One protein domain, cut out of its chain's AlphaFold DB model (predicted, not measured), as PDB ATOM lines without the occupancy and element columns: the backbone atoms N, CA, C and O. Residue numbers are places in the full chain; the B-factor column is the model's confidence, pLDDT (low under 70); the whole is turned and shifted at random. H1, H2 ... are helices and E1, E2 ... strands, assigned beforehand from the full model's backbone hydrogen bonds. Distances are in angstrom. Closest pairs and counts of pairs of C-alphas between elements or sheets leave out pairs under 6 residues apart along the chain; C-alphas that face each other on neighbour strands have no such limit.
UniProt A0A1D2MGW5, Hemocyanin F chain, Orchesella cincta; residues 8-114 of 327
ATOM      1  N   VAL A   8      -4.299  -0.690  23.118       68.62
ATOM      2  CA  VAL A   8      -2.845  -0.538  23.251       68.62
ATOM      3  C   VAL A   8      -2.218  -0.124  21.925       68.62
ATOM      4  O   VAL A   8      -2.644  -0.554  20.851       68.62
ATOM      5  N   THR A   9      -1.192   0.716  21.997       69.25
ATOM      6  CA  THR A   9      -0.368   1.098  20.847       69.25
ATOM      7  C   THR A   9       0.862   0.196  20.825       69.25
ATOM      8  O   THR A   9       1.605   0.160  21.801       69.25
ATOM      9  N   VAL A  10       1.064  -0.548  19.737       66.19
ATOM     10  CA  VAL A  10       2.170  -1.503  19.583       66.19
ATOM     11  C   VAL A  10       3.165  -0.960  18.571       66.19
ATOM     12  O   VAL A  10       2.803  -0.685  17.425       66.19
ATOM     13  N   THR A  11       4.428  -0.853  18.975       63.50
ATOM     14  CA  THR A  11       5.534  -0.476  18.091       63.50
ATOM     15  C   THR A  11       6.353  -1.715  17.768       63.50
ATOM     16  O   THR A  11       6.978  -2.310  18.636       63.50
ATOM     17  N   THR A  12       6.342  -2.118  16.503       61.09
ATOM     18  CA  THR A  12       7.144  -3.246  16.013       61.09
ATOM     19  C   THR A  12       8.641  -2.956  16.116       61.09
ATOM     20  O   THR A  12       9.073  -1.804  16.063       61.09
ATOM     21  N   THR A  13       9.453  -4.012  16.128       52.94
ATOM     22  CA  THR A  13      10.922  -3.944  16.024       52.94
ATOM     23  C   THR A  13      11.418  -3.195  14.781       52.94
ATOM     24  O   THR A  13      12.507  -2.630  14.797       52.94
ATOM     25  N   MET A  14      10.607  -3.119  13.719       50.91
ATOM     26  CA  MET A  14      10.883  -2.329  12.511       50.91
ATOM     27  C   MET A  14      10.463  -0.848  12.617       50.91
ATOM     28  O   MET A  14      10.517  -0.123  11.625       50.91
ATOM     29  N   GLY A  15      10.014  -0.387  13.787       56.38
ATOM     30  CA  GLY A  15       9.606   0.999  14.046       56.38
ATOM     31  C   GLY A  15       8.212   1.371  13.529       56.38
ATOM     32  O   GLY A  15       7.770   2.504  13.710       56.38
ATOM     33  N   SER A  16       7.486   0.438  12.903       59.44
ATOM     34  CA  SER A  16       6.086   0.662  12.533       59.44
ATOM     35  C   SER A  16       5.198   0.569  13.771       59.44
ATOM     36  O   SER A  16       5.342  -0.363  14.564       59.44
ATOM     37  N   THR A  17       4.309   1.544  13.952       64.88
ATOM     38  CA  THR A  17       3.395   1.614  15.098       64.88
ATOM     39  C   THR A  17       1.975   1.338  14.627       64.88
ATOM     40  O   THR A  17       1.520   1.943  13.656       64.88
ATOM     41  N   TYR A  18       1.265   0.438  15.300       71.06
ATOM     42  CA  TYR A  18      -0.134   0.149  15.009       71.06
ATOM     43  C   TYR A  18      -0.960   0.036  16.291       71.06
ATOM     44  O   TYR A  18      -0.467  -0.313  17.359       71.06
ATOM     45  N   PHE A  19      -2.246   0.362  16.183       78.12
ATOM     46  CA  PHE A  19      -3.166   0.382  17.315       78.12
ATOM     47  C   PHE A  19      -3.947  -0.929  17.414       78.12
ATOM     48  O   PHE A  19      -4.549  -1.389  16.438       78.12
ATOM     49  N   VAL A  20      -3.976  -1.514  18.607       79.50
ATOM     50  CA  VAL A  20      -4.702  -2.742  18.924       79.50
ATOM     51  C   VAL A  20      -5.858  -2.401  19.849       79.50
ATOM     52  O   VAL A  20      -5.661  -2.047  21.006       79.50
ATOM     53  N   SER A  21      -7.084  -2.560  19.347       82.25
ATOM     54  CA  SER A  21      -8.285  -2.344  20.153       82.25
ATOM     55  C   SER A  21      -8.883  -3.644  20.680       82.25
ATOM     56  O   SER A  21      -9.203  -4.541  19.888       82.25
ATOM     57  N   ALA A  22      -9.151  -3.699  21.986       80.19
ATOM     58  CA  ALA A  22      -9.831  -4.819  22.640       80.19
ATOM     59  C   ALA A  22     -11.226  -5.073  22.039       80.19
ATOM     60  O   ALA A  22     -11.654  -6.219  21.855       80.19
ATOM     61  N   ARG A  23     -11.919  -4.002  21.631       84.19
ATOM     62  CA  ARG A  23     -13.216  -4.096  20.947       84.19
ATOM     63  C   ARG A  23     -13.091  -4.799  19.597       84.19
ATOM     64  O   ARG A  23     -13.880  -5.695  19.300       84.19
ATOM     65  N   ASN A  24     -12.091  -4.435  18.794       84.62
ATOM     66  CA  ASN A  24     -11.861  -5.078  17.497       84.62
ATOM     67  C   ASN A  24     -11.509  -6.564  17.661       84.62
ATOM     68  O   ASN A  24     -11.970  -7.382  16.867       84.62
ATOM     69  N   ARG A  25     -10.744  -6.927  18.702       87.31
ATOM     70  CA  ARG A  25     -10.433  -8.336  19.009       87.31
ATOM     71  C   ARG A  25     -11.668  -9.125  19.419       87.31
ATOM     72  O   ARG A  25     -11.857 -10.237  18.946       87.31
ATOM     73  N   SER A  26     -12.549  -8.522  20.214       87.31
ATOM     74  CA  SER A  26     -13.818  -9.144  20.616       87.31
ATOM     75  C   SER A  26     -14.707  -9.457  19.405       87.31
ATOM     76  O   SER A  26     -15.298 -10.533  19.325       87.31
ATOM     77  N   ILE A  27     -14.763  -8.548  18.424       89.88
ATOM     78  CA  ILE A  27     -15.503  -8.763  17.169       89.88
ATOM     79  C   ILE A  27     -14.902  -9.925  16.372       89.88
ATOM     80  O   ILE A  27     -15.633 -10.772  15.867       89.88
ATOM     81  N   GLN A  28     -13.577  -9.979  16.252       90.62
ATOM     82  CA  GLN A  28     -12.898 -11.039  15.505       90.62
ATOM     83  C   GLN A  28     -13.011 -12.401  16.175       90.62
ATOM     84  O   GLN A  28     -13.326 -13.378  15.501       90.62
ATOM     85  N   LEU A  29     -12.853 -12.455  17.496       91.94
ATOM     86  CA  LEU A  29     -13.090 -13.665  18.270       91.94
ATOM     87  C   LEU A  29     -14.529 -14.157  18.079       91.94
ATOM     88  O   LEU A  29     -14.735 -15.342  17.845       91.94
ATOM     89  N   SER A  30     -15.511 -13.249  18.084       93.19
ATOM     90  CA  SER A  30     -16.910 -13.607  17.818       93.19
ATOM     91  C   SER A  30     -17.080 -14.222  16.424       93.19
ATOM     92  O   SER A  30     -17.728 -15.250  16.295       93.19
ATOM     93  N   ARG A  31     -16.428 -13.671  15.387       94.25
ATOM     94  CA  ARG A  31     -16.450 -14.248  14.026       94.25
ATOM     95  C   ARG A  31     -15.854 -15.655  13.974       94.25
ATOM     96  O   ARG A  31     -16.372 -16.499  13.250       94.25
ATOM     97  N   ILE A  32     -14.770 -15.902  14.711       93.88
ATOM     98  CA  ILE A  32     -14.144 -17.228  14.798       93.88
ATOM     99  C   ILE A  32     -15.085 -18.204  15.514       93.88
ATOM    100  O   ILE A  32     -15.329 -19.291  14.999       93.88
ATOM    101  N   ILE A  33     -15.659 -17.808  16.655       94.19
ATOM    102  CA  ILE A  33     -16.621 -18.624  17.416       94.19
ATOM    103  C   ILE A  33     -17.855 -18.949  16.569       94.19
ATOM    104  O   ILE A  33     -18.291 -20.100  16.543       94.19
ATOM    105  N   ASP A  34     -18.388 -17.969  15.839       95.06
ATOM    106  CA  ASP A  34     -19.501 -18.168  14.912       95.06
ATOM    107  C   ASP A  34     -19.118 -19.157  13.804       95.06
ATOM    108  O   ASP A  34     -19.903 -20.044  13.467       95.06
ATOM    109  N   GLY A  35     -17.905 -19.045  13.255       93.81
ATOM    110  CA  GLY A  35     -17.402 -19.959  12.233       93.81
ATOM    111  C   GLY A  35     -17.265 -21.397  12.734       93.81
ATOM    112  O   GLY A  35     -17.741 -22.322  12.081       93.81
ATOM    113  N   VAL A  36     -16.701 -21.589  13.931       94.19
ATOM    114  CA  VAL A  36     -16.593 -22.906  14.584       94.19
ATOM    115  C   VAL A  36     -17.977 -23.485  14.880       94.19
ATOM    116  O   VAL A  36     -18.230 -24.647  14.582       94.19
ATOM    117  N   SER A  37     -18.902 -22.669  15.390       95.19
ATOM    118  CA  SER A  37     -20.267 -23.106  15.723       95.19
ATOM    119  C   SER A  37     -21.072 -23.550  14.497       95.19
ATOM    120  O   SER A  37     -21.986 -24.362  14.625       95.19
ATOM    121  N   ASN A  38     -20.742 -23.024  13.314       94.69
ATOM    122  CA  ASN A  38     -21.372 -23.382  12.042       94.69
ATOM    123  C   ASN A  38     -20.510 -24.318  11.179       94.69
ATOM    124  O   ASN A  38     -20.872 -24.574  10.031       94.69
ATOM    125  N   ASP A  39     -19.377 -24.808  11.695       94.69
ATOM    126  CA  ASP A  39     -18.412 -25.646  10.975       94.69
ATOM    127  C   ASP A  39     -17.872 -25.025   9.661       94.69
ATOM    128  O   ASP A  39     -17.468 -25.747   8.740       94.69
ATOM    129  N   ILE A  40     -17.872 -23.691   9.541       95.56
ATOM    130  CA  ILE A  40     -17.555 -22.961   8.305       95.56
ATOM    131  C   ILE A  40     -16.731 -21.702   8.604       95.56
ATOM    132  O   ILE A  40     -17.184 -20.796   9.298       95.56
ATOM    133  N   LEU A  41     -15.564 -21.588   7.968       95.38
ATOM    134  CA  LEU A  41     -14.830 -20.331   7.810       95.38
ATOM    135  C   LEU A  41     -15.173 -19.660   6.473       95.38
ATOM    136  O   LEU A  41     -15.849 -20.216   5.610       95.38
ATOM    137  N   LYS A  42     -14.706 -18.425   6.303       94.81
ATOM    138  CA  LYS A  42     -14.957 -17.589   5.125       94.81
ATOM    139  C   LYS A  42     -13.621 -17.192   4.540       94.81
ATOM    140  O   LYS A  42     -12.840 -16.575   5.255       94.81
ATOM    141  N   ASP A  43     -13.377 -17.534   3.287       93.75
ATOM    142  CA  ASP A  43     -12.166 -17.100   2.595       93.75
ATOM    143  C   ASP A  43     -12.232 -15.616   2.198       93.75
ATOM    144  O   ASP A  43     -13.229 -14.926   2.446       93.75
ATOM    145  N   GLU A  44     -11.161 -15.104   1.594       92.88
ATOM    146  CA  GLU A  44     -11.047 -13.716   1.119       92.88
ATOM    147  C   GLU A  44     -12.103 -13.336   0.069       92.88
ATOM    148  O   GLU A  44     -12.509 -12.181  -0.026       92.88
ATOM    149  N   CYS A  45     -12.611 -14.310  -0.690       93.31
ATOM    150  CA  CYS A  45     -13.690 -14.114  -1.659       93.31
ATOM    151  C   CYS A  45     -15.092 -14.228  -1.027       93.31
ATOM    152  O   CYS A  45     -16.094 -14.122  -1.735       93.31
ATOM    153  N   GLY A  46     -15.185 -14.474   0.285       90.75
ATOM    154  CA  GLY A  46     -16.440 -14.692   1.001       90.75
ATOM    155  C   GLY A  46     -17.058 -16.078   0.789       90.75
ATOM    156  O   GLY A  46     -18.219 -16.284   1.149       90.75
ATOM    157  N   ARG A  47     -16.318 -17.033   0.217       94.38
ATOM    158  CA  ARG A  47     -16.759 -18.422   0.033       94.38
ATOM    159  C   ARG A  47     -16.609 -19.204   1.334       94.38
ATOM    160  O   ARG A  47     -15.711 -18.952   2.136       94.38
ATOM    161  N   SER A  48     -17.491 -20.181   1.519       95.12
ATOM    162  CA  SER A  48     -17.476 -21.077   2.675       95.12
ATOM    163  C   SER A  48     -16.352 -22.107   2.575       95.12
ATOM    164  O   SER A  48     -16.268 -22.845   1.594       95.12
ATOM    165  N   VAL A  49     -15.538 -22.189   3.623       94.56
ATOM    166  CA  VAL A  49     -14.495 -23.198   3.823       94.56
ATOM    167  C   VAL A  49     -14.921 -24.084   4.988       94.56
ATOM    168  O   VAL A  49     -15.054 -23.609   6.111       94.56
ATOM    169  N   TYR A  50     -15.179 -25.361   4.728       94.50
ATOM    170  CA  TYR A  50     -15.704 -26.280   5.740       94.50
ATOM    171  C   TYR A  50     -14.610 -26.764   6.696       94.50
ATOM    172  O   TYR A  50     -13.509 -27.093   6.261       94.50
ATOM    173  N   LEU A  51     -14.940 -26.867   7.986       92.75
ATOM    174  CA  LEU A  51     -14.020 -27.297   9.047       92.75
ATOM    175  C   LEU A  51     -14.093 -28.798   9.364       92.75
ATOM    176  O   LEU A  51     -13.168 -29.349   9.953       92.75
ATOM    177  N   ARG A  52     -15.162 -29.500   8.967       89.94
ATOM    178  CA  ARG A  52     -15.317 -30.952   9.200       89.94
ATOM    179  C   ARG A  52     -14.510 -31.801   8.216       89.94
ATOM    180  O   ARG A  52     -15.060 -32.621   7.484       89.94
ATOM    181  N   ASN A  53     -13.202 -31.604   8.187       87.75
ATOM    182  CA  ASN A  53     -12.265 -32.415   7.420       87.75
ATOM    183  C   ASN A  53     -10.938 -32.554   8.187       87.75
ATOM    184  O   ASN A  53     -10.814 -32.093   9.321       87.75
ATOM    185  N   VAL A  54      -9.965 -33.241   7.590       82.88
ATOM    186  CA  VAL A  54      -8.657 -33.502   8.216       82.88
ATOM    187  C   VAL A  54      -7.788 -32.246   8.360       82.88
ATOM    188  O   VAL A  54      -6.959 -32.195   9.258       82.88
ATOM    189  N   GLU A  55      -8.009 -31.221   7.534       87.31
ATOM    190  CA  GLU A  55      -7.263 -29.952   7.546       87.31
ATOM    191  C   GLU A  55      -7.956 -28.869   8.387       87.31
ATOM    192  O   GLU A  55      -7.388 -27.814   8.637       87.31
ATOM    193  N   GLY A  56      -9.187 -29.105   8.850       91.19
ATOM    194  CA  GLY A  56     -10.006 -28.080   9.493       91.19
ATOM    195  C   GLY A  56      -9.363 -27.474  10.738       91.19
ATOM    196  O   GLY A  56      -9.441 -26.263  10.938       91.19
ATOM    197  N   ILE A  57      -8.687 -28.295  11.549       91.50
ATOM    198  CA  ILE A  57      -7.965 -27.809  12.732       91.50
ATOM    199  C   ILE A  57      -6.728 -26.982  12.356       91.50
ATOM    200  O   ILE A  57      -6.442 -26.001  13.035       91.50
ATOM    201  N   ASP A  58      -6.050 -27.321  11.256       91.06
ATOM    202  CA  ASP A  58      -4.909 -26.561  10.733       91.06
ATOM    203  C   ASP A  58      -5.369 -25.187  10.231       91.06
ATOM    204  O   ASP A  58      -4.864 -24.156  10.668       91.06
ATOM    205  N   LEU A  59      -6.433 -25.153   9.422       93.25
ATOM    206  CA  LEU A  59      -7.053 -23.913   8.945       93.25
ATOM    207  C   LEU A  59      -7.509 -23.014  10.102       93.25
ATOM    208  O   LEU A  59      -7.328 -21.791  10.059       93.25
ATOM    209  N   LEU A  60      -8.095 -23.607  11.146       92.81
ATOM    210  CA  LEU A  60      -8.511 -22.879  12.338       92.81
ATOM    211  C   LEU A  60      -7.304 -22.350  13.123       92.81
ATOM    212  O   LEU A  60      -7.307 -21.177  13.493       92.81
ATOM    213  N   GLY A  61      -6.268 -23.167  13.330       91.81
ATOM    214  CA  GLY A  61      -5.021 -22.765  13.985       91.81
ATOM    215  C   GLY A  61      -4.353 -21.594  13.265       91.81
ATOM    216  O   GLY A  61      -4.089 -20.557  13.879       91.81
ATOM    217  N   ASN A  62      -4.211 -21.703  11.940       92.75
ATOM    218  CA  ASN A  62      -3.679 -20.652  11.071       92.75
ATOM    219  C   ASN A  62      -4.474 -19.347  11.199       92.75
ATOM    220  O   ASN A  62      -3.895 -18.261  11.229       92.75
ATOM    221  N   THR A  63      -5.799 -19.445  11.323       92.19
ATOM    222  CA  THR A  63      -6.701 -18.290  11.445       92.19
ATOM    223  C   THR A  63      -6.650 -17.641  12.834       92.19
ATOM    224  O   THR A  63      -6.634 -16.416  12.937       92.19
ATOM    225  N   VAL A  64      -6.609 -18.435  13.910       91.62
ATOM    226  CA  VAL A  64      -6.570 -17.944  15.302       91.62
ATOM    227  C   VAL A  64      -5.228 -17.286  15.623       91.62
ATOM    228  O   VAL A  64      -5.199 -16.191  16.201       91.62
ATOM    229  N   GLN A  65      -4.129 -17.934  15.222       87.25
ATOM    230  CA  GLN A  65      -2.778 -17.387  15.341       87.25
ATOM    231  C   GLN A  65      -2.547 -16.229  14.359       87.25
ATOM    232  O   GLN A  65      -1.782 -15.319  14.663       87.25
ATOM    233  N   ALA A  66      -3.238 -16.246  13.214       87.88
ATOM    234  CA  ALA A  66      -3.028 -15.374  12.059       87.88
ATOM    235  C   ALA A  66      -1.604 -15.444  11.502       87.88
ATOM    236  O   ALA A  66      -0.881 -14.451  11.436       87.88
ATOM    237  N   ASN A  67      -1.207 -16.643  11.088       86.75
ATOM    238  CA  ASN A  67      -0.003 -16.812  10.282       86.75
ATOM    239  C   ASN A  67      -0.299 -16.547   8.789       86.75
ATOM    240  O   ASN A  67      -1.429 -16.246   8.396       86.75
ATOM    241  N   ILE A  68       0.723 -16.682   7.937       86.94
ATOM    242  CA  ILE A  68       0.620 -16.443   6.485       86.94
ATOM    243  C   ILE A  68      -0.373 -17.371   5.761       86.94
ATOM    244  O   ILE A  68      -0.731 -17.097   4.620       86.94
ATOM    245  N   PHE A  69      -0.809 -18.454   6.408       90.00
ATOM    246  CA  PHE A  69      -1.776 -19.422   5.888       90.00
ATOM    247  C   PHE A  69      -3.190 -19.207   6.450       90.00
ATOM    248  O   PHE A  69      -4.061 -20.062   6.286       90.00
ATOM    249  N   SER A  70      -3.436 -18.084   7.133       91.38
ATOM    250  CA  SER A  70      -4.767 -17.710   7.614       91.38
ATOM    251  C   SER A  70      -5.773 -17.639   6.462       91.38
ATOM    252  O   SER A  70      -5.485 -17.099   5.396       91.38
ATOM    253  N   VAL A  71      -6.980 -18.169   6.686       93.31
ATOM    254  CA  VAL A  71      -8.014 -18.326   5.644       93.31
ATOM    255  C   VAL A  71      -8.507 -16.983   5.099       93.31
ATOM    256  O   VAL A  71      -8.853 -16.872   3.923       93.31
ATOM    257  N   ASN A  72      -8.593 -15.975   5.969       94.44
ATOM    258  CA  ASN A  72      -8.952 -14.609   5.599       94.44
ATOM    259  C   ASN A  72      -8.419 -13.634   6.666       94.44
ATOM    260  O   ASN A  72      -9.113 -13.355   7.656       94.44
ATOM    261  N   PRO A  73      -7.193 -13.110   6.486       91.56
ATOM    262  CA  PRO A  73      -6.569 -12.189   7.431       91.56
ATOM    263  C   PRO A  73      -7.374 -10.900   7.637       91.56
ATOM    264  O   PRO A  73      -7.418 -10.365   8.740       91.56
ATOM    265  N   GLU A  74      -8.056 -10.386   6.613       91.44
ATOM    266  CA  GLU A  74      -8.839  -9.152   6.744       91.44
ATOM    267  C   GLU A  74     -10.085  -9.361   7.623       91.44
ATOM    268  O   GLU A  74     -10.402  -8.551   8.501       91.44
ATOM    269  N   TYR A  75     -10.777 -10.485   7.434       92.06
ATOM    270  CA  TYR A  75     -12.011 -10.787   8.148       92.06
ATOM    271  C   TYR A  75     -11.770 -11.299   9.574       92.06
ATOM    272  O   TYR A  75     -12.472 -10.871  10.498       92.06
ATOM    273  N   TYR A  76     -10.787 -12.178   9.777       92.44
ATOM    274  CA  TYR A  76     -10.481 -12.762  11.091       92.44
ATOM    275  C   TYR A  76      -9.402 -12.001  11.867       92.44
ATOM    276  O   TYR A  76      -9.331 -12.128  13.086       92.44
ATOM    277  N   GLY A  77      -8.644 -11.131  11.200       88.88
ATOM    278  CA  GLY A  77      -7.662 -10.236  11.799       88.88
ATOM    279  C   GLY A  77      -6.235 -10.535  11.363       88.88
ATOM    280  O   GLY A  77      -5.720 -11.615  11.624       88.88
ATOM    281  N   TYR A  78      -5.575  -9.529  10.783       84.94
ATOM    282  CA  TYR A  78      -4.245  -9.668  10.183       84.94
ATOM    283  C   TYR A  78      -3.170 -10.084  11.195       84.94
ATOM    284  O   TYR A  78      -2.340 -10.931  10.903       84.94
ATOM    285  N   ASN A  79      -3.247  -9.542  12.412       81.62
ATOM    286  CA  ASN A  79      -2.341  -9.875  13.517       81.62
ATOM    287  C   ASN A  79      -2.936 -10.921  14.482       81.62
ATOM    288  O   ASN A  79      -2.369 -11.165  15.541       81.62
ATOM    289  N   GLY A  80      -4.101 -11.497  14.151       84.50
ATOM    290  CA  GLY A  80      -4.751 -12.556  14.930       84.50
ATOM    291  C   GLY A  80      -5.261 -12.111  16.291       84.50
ATOM    292  O   GLY A  80      -4.955 -11.019  16.765       84.50
ATOM    293  N   VAL A  81      -6.085 -12.938  16.928       85.81
ATOM    294  CA  VAL A  81      -6.516 -12.712  18.322       85.81
ATOM    295  C   VAL A  81      -5.479 -13.231  19.317       85.81
ATOM    296  O   VAL A  81      -5.346 -12.662  20.395       85.81
ATOM    297  N   HIS A  82      -4.704 -14.247  18.927       85.56
ATOM    298  CA  HIS A  82      -3.594 -14.794  19.704       85.56
ATOM    299  C   HIS A  82      -2.483 -13.753  19.920       85.56
ATOM    300  O   HIS A  82      -2.289 -13.297  21.044       85.56
ATOM    301  N   ASN A  83      -1.816 -13.294  18.850       84.50
ATOM    302  CA  ASN A  83      -0.639 -12.414  18.977       84.50
ATOM    303  C   ASN A  83      -1.014 -11.047  19.564       84.50
ATOM    304  O   ASN A  83      -0.326 -10.488  20.409       84.50
ATOM    305  N   THR A  84      -2.167 -10.504  19.176       83.88
ATOM    306  CA  THR A  84      -2.645  -9.249  19.774       83.88
ATOM    307  C   THR A  84      -3.088  -9.396  21.227       83.88
ATOM    308  O   THR A  84      -3.012  -8.421  21.972       83.88
ATOM    309  N   GLY A  85      -3.517 -10.588  21.651       83.06
ATOM    310  CA  GLY A  85      -3.765 -10.900  23.056       83.06
ATOM    311  C   GLY A  85      -2.487 -10.801  23.889       83.06
ATOM    312  O   GLY A  85      -2.509 -10.178  24.951       83.06
ATOM    313  N   HIS A  86      -1.370 -11.320  23.368       81.44
ATOM    314  CA  HIS A  86      -0.042 -11.156  23.965       81.44
ATOM    315  C   HIS A  86       0.319  -9.679  24.159       81.44
ATOM    316  O   HIS A  86       0.667  -9.288  25.269       81.44
ATOM    317  N   HIS A  87       0.127  -8.830  23.144       78.25
ATOM    318  CA  HIS A  87       0.382  -7.388  23.270       78.25
ATOM    319  C   HIS A  87      -0.520  -6.700  24.304       78.25
ATOM    320  O   HIS A  87      -0.045  -5.911  25.115       78.25
ATOM    321  N   ILE A  88      -1.820  -7.008  24.303       78.12
ATOM    322  CA  ILE A  88      -2.771  -6.422  25.258       78.12
ATOM    323  C   ILE A  88      -2.385  -6.780  26.700       78.12
ATOM    324  O   ILE A  88      -2.416  -5.917  27.571       78.12
ATOM    325  N   ILE A  89      -2.020  -8.039  26.962       77.94
ATOM    326  CA  ILE A  89      -1.652  -8.496  28.310       77.94
ATOM    327  C   ILE A  89      -0.250  -8.004  28.691       77.94
ATOM    328  O   ILE A  89      -0.056  -7.538  29.813       77.94
ATOM    329  N   GLY A  90       0.714  -8.079  27.772       76.25
ATOM    330  CA  GLY A  90       2.096  -7.643  27.979       76.25
ATOM    331  C   GLY A  90       2.216  -6.153  28.293       76.25
ATOM    332  O   GLY A  90       3.065  -5.767  29.093       76.25
ATOM    333  N   LEU A  91       1.309  -5.335  27.753       73.69
ATOM    334  CA  LEU A  91       1.258  -3.890  27.977       73.69
ATOM    335  C   LEU A  91       0.201  -3.469  29.011       73.69
ATOM    336  O   LEU A  91       0.056  -2.276  29.267       73.69
ATOM    337  N   ALA A  92      -0.524  -4.400  29.645       68.38
ATOM    338  CA  ALA A  92      -1.621  -4.074  30.569       68.38
ATOM    339  C   ALA A  92      -1.173  -3.267  31.807       68.38
ATOM    340  O   ALA A  92      -1.968  -2.543  32.410       68.38
ATOM    341  N   SER A  93       0.099  -3.381  32.205       63.88
ATOM    342  CA  SER A  93       0.689  -2.577  33.285       63.88
ATOM    343  C   SER A  93       1.068  -1.157  32.859       63.88
ATOM    344  O   SER A  93       1.353  -0.327  33.723       63.88
ATOM    345  N   ASN A  94       1.069  -0.857  31.559       63.28
ATOM    346  CA  ASN A  94       1.414   0.457  31.037       63.28
ATOM    347  C   ASN A  94       0.159   1.331  31.068       63.28
ATOM    348  O   ASN A  94      -0.750   1.214  30.253       63.28
ATOM    349  N   THR A  95       0.085   2.198  32.075       52.25
ATOM    350  CA  THR A  95      -1.110   2.991  32.397       52.25
ATOM    351  C   THR A  95      -1.405   4.137  31.426       52.25
ATOM    352  O   THR A  95      -2.365   4.868  31.656       52.25
ATOM    353  N   ASP A  96      -0.618   4.313  30.359       53.81
ATOM    354  CA  ASP A  96      -0.855   5.359  29.367       53.81
ATOM    355  C   ASP A  96      -0.641   4.858  27.919       53.81
ATOM    356  O   ASP A  96       0.500   4.710  27.482       53.81
ATOM    357  N   PRO A  97      -1.720   4.612  27.148       51.75
ATOM    358  CA  PRO A  97      -1.635   4.187  25.749       51.75
ATOM    359  C   PRO A  97      -1.161   5.291  24.778       51.75
ATOM    360  O   PRO A  97      -1.053   5.026  23.577       51.75
ATOM    361  N   GLN A  98      -0.913   6.518  25.266       50.16
ATOM    362  CA  GLN A  98      -0.506   7.695  24.482       50.16
ATOM    363  C   GLN A  98       0.930   8.172  24.772       50.16
ATOM    364  O   GLN A  98       1.407   9.084  24.095       50.16
ATOM    365  N   ILE A  99       1.633   7.603  25.757       46.91
ATOM    366  CA  ILE A  99       2.988   8.049  26.104       46.91
ATOM    367  C   ILE A  99       4.037   7.329  25.238       46.91
ATOM    368  O   ILE A  99       4.256   6.130  25.367       46.91
ATOM    369  N   GLU A 100       4.749   8.101  24.407       47.19
ATOM    370  CA  GLU A 100       5.926   7.717  23.592       47.19
ATOM    371  C   GLU A 100       7.168   7.286  24.411       47.19
ATOM    372  O   GLU A 100       8.264   7.124  23.867       47.19
ATOM    373  N   VAL A 101       7.053   7.126  25.730       48.19
ATOM    374  CA  VAL A 101       8.180   6.708  26.568       48.19
ATOM    375  C   VAL A 101       8.214   5.188  26.588       48.19
ATOM    376  O   VAL A 101       7.331   4.560  27.158       48.19
ATOM    377  N   SER A 102       9.258   4.634  25.967       52.31
ATOM    378  CA  SER A 102       9.664   3.223  25.973       52.31
ATOM    379  C   SER A 102       9.580   2.601  27.375       52.31
ATOM    380  O   SER A 102      10.538   2.618  28.151       52.31
ATOM    381  N   THR A 103       8.404   2.097  27.742       56.34
ATOM    382  CA  THR A 103       8.224   1.238  28.909       56.34
ATOM    383  C   THR A 103       8.658  -0.164  28.531       56.34
ATOM    384  O   THR A 103       8.360  -0.632  27.433       56.34
ATOM    385  N   VAL A 104       9.367  -0.836  29.437       64.06
ATOM    386  CA  VAL A 104       9.841  -2.201  29.199       64.06
ATOM    387  C   VAL A 104       8.626  -3.124  29.017       64.06
ATOM    388  O   VAL A 104       7.723  -3.082  29.858       64.06
ATOM    389  N   PRO A 105       8.584  -3.924  27.940       67.44
ATOM    390  CA  PRO A 105       7.492  -4.852  27.672       67.44
ATOM    391  C   PRO A 105       7.356  -5.904  28.786       67.44
ATOM    392  O   PRO A 105       8.347  -6.328  29.389       67.44
ATOM    393  N   GLY A 106       6.124  -6.315  29.093       73.25
ATOM    394  CA  GLY A 106       5.858  -7.383  30.060       73.25
ATOM    395  C   GLY A 106       6.211  -8.770  29.508       73.25
ATOM    396  O   GLY A 106       6.339  -8.959  28.304       73.25
ATOM    397  N   VAL A 107       6.297  -9.781  30.383       78.81
ATOM    398  CA  VAL A 107       6.725 -11.151  30.006       78.81
ATOM    399  C   VAL A 107       5.880 -11.799  28.905       78.81
ATOM    400  O   VAL A 107       6.360 -12.681  28.208       78.81
ATOM    401  N   MET A 108       4.629 -11.363  28.746       79.00
ATOM    402  CA  MET A 108       3.706 -11.885  27.739       79.00
ATOM    403  C   MET A 108       3.931 -11.313  26.337       79.00
ATOM    404  O   MET A 108       3.290 -11.795  25.414       79.00
ATOM    405  N   GLU A 109       4.781 -10.300  26.165       76.81
ATOM    406  CA  GLU A 109       5.021  -9.675  24.857       76.81
ATOM    407  C   GLU A 109       6.089 -10.394  24.025       76.81
ATOM    408  O   GLU A 109       6.068 -10.294  22.803       76.81
ATOM    409  N   GLU A 110       6.980 -11.140  24.679       73.12
ATOM    410  CA  GLU A 110       8.079 -11.870  24.047       73.12
ATOM    411  C   GLU A 110       7.898 -13.380  24.246       73.12
ATOM    412  O   GLU A 110       7.702 -13.852  25.371       73.12
ATOM    413  N   ASP A 111       8.006 -14.152  23.163       74.00
ATOM    414  CA  ASP A 111       7.730 -15.594  23.165       74.00
ATOM    415  C   ASP A 111       8.625 -16.340  24.164       74.00
ATOM    416  O   ASP A 111       8.138 -17.171  24.937       74.00
ATOM    417  N   ALA A 112       9.910 -15.973  24.234       69.94
ATOM    418  CA  ALA A 112      10.896 -16.586  25.126       69.94
ATOM    419  C   ALA A 112      10.606 -16.370  26.624       69.94
ATOM    420  O   ALA A 112      11.108 -17.120  27.462       69.94
ATOM    421  N   THR A 113       9.809 -15.357  26.981       73.19
ATOM    422  CA  THR A 113       9.428 -15.065  28.373       73.19
ATOM    423  C   THR A 113       7.959 -15.343  28.673       73.19
ATOM    424  O   THR A 113       7.577 -15.353  29.844       73.19
ATOM    425  N   SER A 114       7.146 -15.591  27.641       71.12
ATOM    426  CA  SER A 114       5.693 -15.793  27.733       71.12
ATOM    427  C   SER A 114       5.302 -17.018  28.559       71.12
ATOM    428  O   SER A 114       4.257 -17.034  29.210       71.12
TER     429      SER A 114
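AT A GLANCE: This is residues 8 to 114 of the 327 residues of the protein "Hemocyanin F chain" of Orchesella cincta (UniProt A0A1D2MGW5). A long helix, H1, runs along one side of an elongated body, and H2 and H4, meeting at their ends, run the other way along the opposite side, with the short H3 packed on H1. A small two-strand hairpin lies at each end, E1 and E2 by H4, E3 and E4 by H2, and residues 91 to 110 loop out at the E1 and E2 end to the short H5, which touches no helix. The 107 printed residues have five named helices and four named strands, in the order E1 E2 H1 E3 E4 H2 H3 H4 H5, of mixed class. The whole is only just compact, close to loose, with a radius of gyration of the C-alphas of 15.5 A and spans of 47 by 26 by 24 A.

HOW THE PARTS SIT: E1, residues 8 to 11, and E2, residues 17 to 20, form an antiparallel hairpin, with N 8 and O 20 within hydrogen-bond range at 2.9 A. H1, residues 22 to 37, touches H4, residues 81 to 90, with its residues 22 to 29 alone; the closest C-alphas, of Arg 25 and Val 81, are 5.9 A apart. They run opposite ways at a shallow tilt of 34 degrees, only just short of steep. E3, residues 40 to 42, and E4, residues 48 to 50, form another antiparallel hairpin, with N 41 and O 49 within hydrogen-bond range at 2.8 A. H2, residues 56 to 65, and H4 touch only at their ends, the closest C-alphas, of Gln 65 and His 82, being 5.1 A apart. Every O i to N i+4 pair is within hydrogen-bond range in H1, H2 and H4.

IN THESE COORDINATES: E1 begins at C-alpha 8 (-2.845, -0.538, 23.251). H1 is 22.2 A long, H2 14.2 A and H4 13.9 A. H3, residues 73 to 76, is 5.4 A long, and H5, residues 111 to 114, ends at C-alpha 114 (5.693, -15.793, 27.733).

THE WHOLE: The C-alphas farthest apart, of Asn 53 and Val 101, are 48.1 A apart. The printed part has no cut, and the link from H4 to H5 is long. The model's pLDDT is under 70 at residues 8 to 17, 92 to 105 and 112.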